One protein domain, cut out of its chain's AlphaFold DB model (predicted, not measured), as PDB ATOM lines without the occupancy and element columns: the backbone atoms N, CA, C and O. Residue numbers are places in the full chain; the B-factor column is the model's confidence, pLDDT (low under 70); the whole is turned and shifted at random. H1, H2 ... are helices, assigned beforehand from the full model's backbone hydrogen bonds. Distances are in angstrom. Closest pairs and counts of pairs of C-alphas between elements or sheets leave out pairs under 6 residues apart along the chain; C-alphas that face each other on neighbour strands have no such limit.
ATOM      1  N   ILE A  32     220.327 232.101 351.525       88.56
ATOM      2  CA  ILE A  32     221.718 232.215 351.972       88.56
ATOM      3  C   ILE A  32     222.547 232.905 350.891       88.56
ATOM      4  O   ILE A  32     223.217 233.902 351.165       88.56
ATOM      5  N   SER A  33     222.448 232.441 349.646       88.88
ATOM      6  CA  SER A  33     223.121 233.085 348.516       88.88
ATOM      7  C   SER A  33     222.665 234.536 348.316       88.88
ATOM      8  O   SER A  33     223.491 235.409 348.040       88.88
ATOM      9  N   GLU A  34     221.379 234.843 348.494       86.62
ATOM     10  CA  GLU A  34     220.895 236.228 348.390       86.62
ATOM     11  C   GLU A  34     221.437 237.118 349.517       86.62
ATOM     12  O   GLU A  34     221.833 238.256 349.254       86.62
ATOM     13  N   LEU A  35     221.531 236.601 350.748       91.38
ATOM     14  CA  LEU A  35     222.169 237.306 351.862       91.38
ATOM     15  C   LEU A  35     223.640 237.604 351.555       91.38
ATOM     16  O   LEU A  35     224.085 238.739 351.710       91.38
ATOM     17  N   MET A  36     224.388 236.619 351.060       93.62
ATOM     18  CA  MET A  36     225.795 236.795 350.693       93.62
ATOM     19  C   MET A  36     225.983 237.860 349.602       93.62
ATOM     20  O   MET A  36     226.867 238.716 349.702       93.62
ATOM     21  N   ARG A  37     225.120 237.868 348.576       90.25
ATOM     22  CA  ARG A  37     225.121 238.929 347.554       90.25
ATOM     23  C   ARG A  37     224.825 240.291 348.173       90.25
ATOM     24  O   ARG A  37     225.515 241.257 347.850       90.25
ATOM     25  N   ALA A  38     223.835 240.374 349.061       90.69
ATOM     26  CA  ALA A  38     223.480 241.616 349.740       90.69
ATOM     27  C   ALA A  38     224.639 242.160 350.590       90.69
ATOM     28  O   ALA A  38     224.893 243.361 350.545       90.69
ATOM     29  N   MET A  39     225.386 241.293 351.281       93.75
ATOM     30  CA  MET A  39     226.567 241.680 352.064       93.75
ATOM     31  C   MET A  39     227.655 242.321 351.196       93.75
ATOM     32  O   MET A  39     228.123 243.415 351.508       93.75
ATOM     33  N   ILE A  40     228.007 241.700 350.063       92.75
ATOM     34  CA  ILE A  40     228.988 242.287 349.136       92.75
ATOM     35  C   ILE A  40     228.471 243.613 348.573       92.75
ATOM     36  O   ILE A  40     229.206 244.598 348.561       92.75
ATOM     37  N   LEU A  41     227.215 243.669 348.118       91.00
ATOM     38  CA  LEU A  41     226.640 244.901 347.567       91.00
ATOM     39  C   LEU A  41     226.626 246.029 348.602       91.00
ATOM     40  O   LEU A  41     226.925 247.169 348.251       91.00
ATOM     41  N   ARG A  42     226.346 245.711 349.867       91.81
ATOM     42  CA  ARG A  42     226.388 246.677 350.960       91.81
ATOM     43  C   ARG A  42     227.795 247.233 351.168       91.81
ATOM     44  O   ARG A  42     227.960 248.448 351.171       91.81
ATOM     45  N   ALA A  43     228.807 246.367 351.236       93.12
ATOM     46  CA  ALA A  43     230.202 246.795 351.355       93.12
ATOM     47  C   ALA A  43     230.648 247.670 350.166       93.12
ATOM     48  O   ALA A  43     231.387 248.640 350.333       93.12
ATOM     49  N   VAL A  44     230.163 247.375 348.955       91.81
ATOM     50  CA  VAL A  44     230.408 248.213 347.769       91.81
ATOM     51  C   VAL A  44     229.778 249.600 347.922       91.81
ATOM     52  O   VAL A  44     230.428 250.597 347.602       91.81
ATOM     53  N   GLU A  45     228.537 249.691 348.405       89.25
ATOM     54  CA  GLU A  45     227.882 250.979 348.677       89.25
ATOM     55  C   GLU A  45     228.636 251.785 349.733       89.25
ATOM     56  O   GLU A  45     228.879 252.978 349.536       89.25
ATOM     57  N   ASP A  46     229.038 251.132 350.823       91.06
ATOM     58  CA  ASP A  46     229.774 251.756 351.918       91.06
ATOM     59  C   ASP A  46     231.128 252.297 351.423       91.06
ATOM     60  O   ASP A  46     231.455 253.462 351.680       91.06
ATOM     61  N   TYR A  47     231.846 251.538 350.583       91.12
ATOM     62  CA  TYR A  47     233.068 251.992 349.908       91.12
ATOM     63  C   TYR A  47     232.838 253.221 349.011       91.12
ATOM     64  O   TYR A  47     233.627 254.173 349.030       91.12
ATOM     65  N   GLN A  48     231.751 253.221 348.233       86.81
ATOM     66  CA  GLN A  48     231.406 254.310 347.311       86.81
ATOM     67  C   GLN A  48     230.860 255.555 348.023       86.81
ATOM     68  O   GLN A  48     230.934 256.651 347.469       86.81
ATOM     69  N   SER A  49     230.341 255.419 349.248       83.19
ATOM     70  CA  SER A  49     229.733 256.519 350.006       83.19
ATOM     71  C   SER A  49     230.725 257.613 350.430       83.19
ATOM     72  O   SER A  49     230.297 258.712 350.781       83.19
ATOM     73  N   GLY A  50     232.037 257.337 350.385       70.44
ATOM     74  CA  GLY A  50     233.108 258.305 350.658       70.44
ATOM     75  C   GLY A  50     233.216 258.780 352.115       70.44
ATOM     76  O   GLY A  50     233.992 259.693 352.383       70.44
ATOM     77  N   LYS A  51     232.451 258.190 353.040       79.12
ATOM     78  CA  LYS A  51     232.400 258.543 354.470       79.12
ATOM     79  C   LYS A  51     233.222 257.565 355.321       79.12
ATOM     80  O   LYS A  51     233.951 256.732 354.788       79.12
ATOM     81  N   GLU A  52     233.065 257.652 356.640       83.25
ATOM     82  CA  GLU A  52     233.673 256.784 357.663       83.25
ATOM     83  C   GLU A  52     233.587 255.286 357.316       83.25
ATOM     84  O   GLU A  52     234.567 254.560 357.458       83.25
ATOM     85  N   LEU A  53     232.468 254.860 356.718       89.19
ATOM     86  CA  LEU A  53     232.200 253.469 356.329       89.19
ATOM     87  C   LEU A  53     233.132 252.924 355.232       89.19
ATOM     88  O   LEU A  53     233.210 251.715 355.020       89.19
ATOM     89  N   ARG A  54     233.868 253.789 354.521       92.31
ATOM     90  CA  ARG A  54     234.818 253.354 353.487       92.31
ATOM     91  C   ARG A  54     235.974 252.548 354.076       92.31
ATOM     92  O   ARG A  54     236.489 251.662 353.394       92.31
ATOM     93  N   LYS A  55     236.399 252.868 355.302       92.94
ATOM     94  CA  LYS A  55     237.478 252.147 355.984       92.94
ATOM     95  C   LYS A  55     237.042 250.716 356.302       92.94
ATOM     96  O   LYS A  55     237.745 249.788 355.921       92.94
ATOM     97  N   ASP A  56     235.857 250.562 356.881       92.88
ATOM     98  CA  ASP A  56     235.295 249.260 357.252       92.88
ATOM     99  C   ASP A  56     235.055 248.385 356.013       92.88
ATOM    100  O   ASP A  56     235.364 247.196 356.005       92.88
ATOM    101  N   ALA A  57     234.594 248.985 354.910       94.56
ATOM    102  CA  ALA A  57     234.456 248.277 353.640       94.56
ATOM    103  C   ALA A  57     235.806 247.788 353.082       94.56
ATOM    104  O   ALA A  57     235.894 246.685 352.547       94.56
ATOM    105  N   LEU A  58     236.871 248.591 353.198       95.00
ATOM    106  CA  LEU A  58     238.214 248.172 352.792       95.00
ATOM    107  C   LEU A  58     238.733 247.032 353.669       95.00
ATOM    108  O   LEU A  58     239.248 246.059 353.128       95.00
ATOM    109  N   GLU A  59     238.571 247.130 354.987       95.38
ATOM    110  CA  GLU A  59     238.942 246.065 355.923       95.38
ATOM    111  C   GLU A  59     238.206 244.762 355.594       95.38
ATOM    112  O   GLU A  59     238.835 243.713 355.476       95.38
ATOM    113  N   TYR A  60     236.908 244.842 355.301       96.00
ATOM    114  CA  TYR A  60     236.122 243.701 354.843       96.00
ATOM    115  C   TYR A  60     236.669 243.067 353.552       96.00
ATOM    116  O   TYR A  60     236.816 241.847 353.477       96.00
ATOM    117  N   PHE A  61     236.995 243.867 352.528       96.12
ATOM    118  CA  PHE A  61     237.503 243.344 351.252       96.12
ATOM    119  C   PHE A  61     238.915 242.749 351.344       96.12
ATOM    120  O   PHE A  61     239.245 241.857 350.559       96.12
ATOM    121  N   TYR A  62     239.752 243.265 352.246       96.62
ATOM    122  CA  TYR A  62     241.130 242.809 352.455       96.62
ATOM    123  C   TYR A  62     241.278 241.801 353.598       96.62
ATOM    124  O   TYR A  62     242.390 241.348 353.853       96.62
ATOM    125  N   SER A  63     240.188 241.441 354.278       94.50
ATOM    126  CA  SER A  63     240.225 240.399 355.297       94.50
ATOM    127  C   SER A  63     240.649 239.065 354.678       94.50
ATOM    128  O   SER A  63     240.066 238.597 353.696       94.50
ATOM    129  N   GLU A  64     241.662 238.447 355.282       92.50
ATOM    130  CA  GLU A  64     242.127 237.095 354.953       92.50
ATOM    131  C   GLU A  64     241.344 236.010 355.709       92.50
ATOM    132  O   GLU A  64     241.629 234.824 355.566       92.50
ATOM    133  N   GLU A  65     240.344 236.398 356.506       88.94
ATOM    134  CA  GLU A  65     239.469 235.460 357.198       88.94
ATOM    135  C   GLU A  65     238.633 234.666 356.187       88.94
ATOM    136  O   GLU A  65     237.929 235.235 355.351       88.94
ATOM    137  N   GLU A  66     238.706 233.338 356.270       83.38
ATOM    138  CA  GLU A  66     237.919 232.424 355.433       83.38
ATOM    139  C   GLU A  66     236.938 231.566 356.245       83.38
ATOM    140  O   GLU A  66     236.015 230.993 355.669       83.38
ATOM    141  N   ASP A  67     237.099 231.515 357.571       87.50
ATOM    142  CA  ASP A  67     236.267 230.702 358.469       87.50
ATOM    143  C   ASP A  67     234.885 231.327 358.707       87.50
ATOM    144  O   ASP A  67     233.908 230.634 359.004       87.50
ATOM    145  N   TYR A  68     234.767 232.646 358.534       91.81
ATOM    146  CA  TYR A  68     233.496 233.343 358.634       91.81
ATOM    147  C   TYR A  68     232.699 233.238 357.327       91.81
ATOM    148  O   TYR A  68     233.137 233.698 356.270       91.81
ATOM    149  N   ILE A  69     231.478 232.698 357.410       91.56
ATOM    150  CA  ILE A  69     230.593 232.428 356.260       91.56
ATOM    151  C   ILE A  69     230.198 233.684 355.461       91.56
ATOM    152  O   ILE A  69     229.843 233.585 354.288       91.56
ATOM    153  N   LEU A  70     230.258 234.875 356.071       94.50
ATOM    154  CA  LEU A  70     229.992 236.142 355.377       94.50
ATOM    155  C   LEU A  70     231.269 236.934 355.058       94.50
ATOM    156  O   LEU A  70     231.172 238.066 354.578       94.50
ATOM    157  N   SER A  71     232.455 236.359 355.284       96.12
ATOM    158  CA  SER A  71     233.716 236.963 354.845       96.12
ATOM    159  C   SER A  71     233.732 237.112 353.326       96.12
ATOM    160  O   SER A  71     233.162 236.307 352.581       96.12
ATOM    161  N   PHE A  72     234.408 238.151 352.843       96.81
ATOM    162  CA  PHE A  72     234.486 238.423 351.413       96.81
ATOM    163  C   PHE A  72     235.072 237.236 350.632       96.81
ATOM    164  O   PHE A  72     234.548 236.858 349.579       96.81
ATOM    165  N   ARG A  73     236.130 236.612 351.167       96.19
ATOM    166  CA  ARG A  73     236.798 235.460 350.550       96.19
ATOM    167  C   ARG A  73     235.897 234.230 350.516       96.19
ATOM    168  O   ARG A  73     235.799 233.610 349.455       96.19
ATOM    169  N   TYR A  74     235.202 233.914 351.615       96.00
ATOM    170  CA  TYR A  74     234.253 232.798 351.646       96.00
ATOM    171  C   TYR A  74     233.149 232.992 350.609       96.00
ATOM    172  O   TYR A  74     232.911 232.107 349.785       96.00
ATOM    173  N   ILE A  75     232.523 234.173 350.581       95.19
ATOM    174  CA  ILE A  75     231.446 234.462 349.630       95.19
ATOM    175  C   ILE A  75     231.948 234.364 348.183       95.19
ATOM    176  O   ILE A  75     231.261 233.802 347.326       95.19
ATOM    177  N   CYS A  76     233.148 234.873 347.889       95.31
ATOM    178  CA  CYS A  76     233.735 234.740 346.557       95.31
ATOM    179  C   CYS A  76     233.896 233.266 346.165       95.31
ATOM    180  O   CYS A  76     233.448 232.880 345.086       95.31
ATOM    181  N   LYS A  77     234.446 232.430 347.053       93.75
ATOM    182  CA  LYS A  77     234.595 230.988 346.809       93.75
ATOM    183  C   LYS A  77     233.247 230.287 346.628       93.75
ATOM    184  O   LYS A  77     233.121 229.494 345.697       93.75
ATOM    185  N   HIS A  78     232.239 230.619 347.442       93.19
ATOM    186  CA  HIS A  78     230.873 230.080 347.335       93.19
ATOM    187  C   HIS A  78     230.263 230.321 345.948       93.19
ATOM    188  O   HIS A  78     229.623 229.437 345.384       93.19
ATOM    189  N   PHE A  79     230.526 231.485 345.347       91.38
ATOM    190  CA  PHE A  79     230.079 231.812 343.988       91.38
ATOM    191  C   PHE A  79     231.057 231.408 342.871       91.38
ATOM    192  O   PHE A  79     230.825 231.761 341.714       91.38
ATOM    193  N   GLY A  80     232.141 230.690 343.178       93.25
ATOM    194  CA  GLY A  80     233.145 230.286 342.186       93.25
ATOM    195  C   GLY A  80     233.961 231.456 341.618       93.25
ATOM    196  O   GLY A  80     234.398 231.415 340.467       93.25
ATOM    197  N   LEU A  81     234.139 232.519 342.401       93.75
ATOM    198  CA  LEU A  81     234.871 233.726 342.035       93.75
ATOM    199  C   LEU A  81     236.263 233.751 342.663       93.75
ATOM    200  O   LEU A  81     236.473 233.325 343.795       93.75
ATOM    201  N   ASP A  82     237.195 234.363 341.943       96.00
ATOM    202  CA  ASP A  82     238.513 234.718 342.460       96.00
ATOM    203  C   ASP A  82     238.389 235.987 343.331       96.00
ATOM    204  O   ASP A  82     237.961 237.031 342.810       96.00
ATOM    205  N   PRO A  83     238.695 235.924 344.642       95.56
ATOM    206  CA  PRO A  83     238.498 237.052 345.549       95.56
ATOM    207  C   PRO A  83     239.372 238.251 345.176       95.56
ATOM    208  O   PRO A  83     238.891 239.383 345.188       95.56
ATOM    209  N   ASP A  84     240.616 238.028 344.755       95.81
ATOM    210  CA  ASP A  84     241.554 239.103 344.437       95.81
ATOM    211  C   ASP A  84     241.125 239.872 343.188       95.81
ATOM    212  O   ASP A  84     241.032 241.104 343.204       95.81
ATOM    213  N   LYS A  85     240.750 239.153 342.127       95.25
ATOM    214  CA  LYS A  85     240.210 239.756 340.899       95.25
ATOM    215  C   LYS A  85     238.871 240.438 341.147       95.25
ATOM    216  O   LYS A  85     238.580 241.465 340.530       95.25
ATOM    217  N   THR A  86     238.031 239.872 342.011       94.06
ATOM    218  CA  THR A  86     236.729 240.461 342.349       94.06
ATOM    219  C   THR A  86     236.918 241.770 343.106       94.06
ATOM    220  O   THR A  86     236.341 242.785 342.709       94.06
ATOM    221  N   ARG A  87     237.796 241.785 344.116       95.50
ATOM    222  CA  ARG A  87     238.179 242.990 344.860       95.50
ATOM    223  C   ARG A  87     238.747 244.051 343.932       95.50
ATOM    224  O   ARG A  87     238.272 245.182 343.944       95.50
ATOM    225  N   GLU A  88     239.712 243.697 343.087       95.00
ATOM    226  CA  GLU A  88     240.329 244.639 342.150       95.00
ATOM    227  C   GLU A  88     239.280 245.311 341.253       95.00
ATOM    228  O   GLU A  88     239.275 246.533 341.095       95.00
ATOM    229  N   LYS A  89     238.350 244.525 340.703       92.00
ATOM    230  CA  LYS A  89     237.273 245.048 339.860       92.00
ATOM    231  C   LYS A  89     236.294 245.936 340.630       92.00
ATOM    232  O   LYS A  89     235.851 246.932 340.066       92.00
ATOM    233  N   ILE A  90     235.969 245.607 341.883       91.06
ATOM    234  CA  ILE A  90     235.131 246.449 342.752       91.06
ATOM    235  C   ILE A  90     235.814 247.796 343.006       91.06
ATOM    236  O   ILE A  90     235.210 248.844 342.786       91.06
ATOM    237  N   LEU A  91     237.083 247.777 343.421       90.88
ATOM    238  CA  LEU A  91     237.820 248.987 343.798       90.88
ATOM    239  C   LEU A  91     238.120 249.893 342.595       90.88
ATOM    240  O   LEU A  91     238.198 251.110 342.746       90.88
ATOM    241  N   LYS A  92     238.263 249.317 341.394       91.75
ATOM    242  CA  LYS A  92     238.461 250.064 340.141       91.75
ATOM    243  C   LYS A  92     237.155 250.463 339.447       91.75
ATOM    244  O   LYS A  92     237.206 251.139 338.418       91.75
ATOM    245  N   ALA A  93     235.991 250.049 339.951       85.50
ATOM    246  CA  ALA A  93     234.717 250.360 339.317       85.50
ATOM    247  C   ALA A  93     234.443 251.875 339.362       85.50
ATOM    248  O   ALA A  93     234.179 252.448 340.413       85.50
TER     249      ALA A  93
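This is residues 32 to 93 of the 104 residues of an uncharacterized protein of Candidatus Dadabacteria bacterium (UniProt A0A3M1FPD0). Helices H1 and H2 make a V whose corner lies where H1 ends and H2 begins; the short helix H3 sits at the open end of this V, and H4 runs back from H3 towards the corner, over one side of the V. H1 is the longest of the four, and H2 and H4 run opposite ways at only a shallow tilt. The printed part has 62 residues with four named helices, in the order H1, H2, H3, H4, and no named strand; the class is all helix. The whole is compact and rounded, with a radius of gyration of the C-alphas of 10.8 A and spans of 29 by 21 by 19 A.

H1, residues 32 to 48, touches H2, residues 53 to 62, with its residues 43 to 48 alone. Their closest C-alphas are those of Tyr 47 and Arg 54, 4.2 A apart, and they run opposite ways at a steep tilt of 55 degrees. H2 and H3, residues 72 to 78, only just touch, with 3 pairs of C-alphas within 8 A; the closest are those of Phe 61 and Phe 72, 5.8 A apart. These two run the same way at a steep tilt of 50 degrees. H3 and H1 are close but not clearly touching, with C-alphas 36 and 75 as the closest, 6.2 A apart; they run opposite ways at a shallow tilt of 33 degrees, only just short of steep. H3 touches H4, residues 83 to 91, opposite ways at a steep tilt of 56 degrees; their closest C-alphas are those of Cys 76 and Pro 83, 5.4 A apart. H4 and H2 are close but not clearly touching, at a shallow tilt of 26 degrees, and their closest C-alphas are those of Arg 87 and Phe 61, 6.4 A apart. H4 and H1 are also close but not clearly touching; their closest C-alphas are those of Ile 90 and Val 44, 7.1 A apart. The helix packing is mostly crossed: of the 3 pairs of helices that touch, 0 are at a shallow tilt. In H1, H2, H3 and H4 every O i to N i+4 pair is within hydrogen-bond range.

H1 begins at C-alpha 32, at (221.718, 232.215, 351.972), and ends at C-alpha 48, at (231.406, 254.310, 347.311), 24.6 A away. H2 measures 14.4 A from first to last C-alpha, H3 10.0 A and H4 12.1 A. H4 ends at C-alpha 91, at (237.820, 248.987, 343.798).

The two C-alphas farthest apart are those of Lys 51 and Gly 80, 30.8 A. The printed part has no cut. The links from H1 to H2 and from H3 to H4 are tight, and that from H2 to H3 is short, with 9 residues. The mean pLDDT of the printed part is 91.7, and no printed residue is under 70.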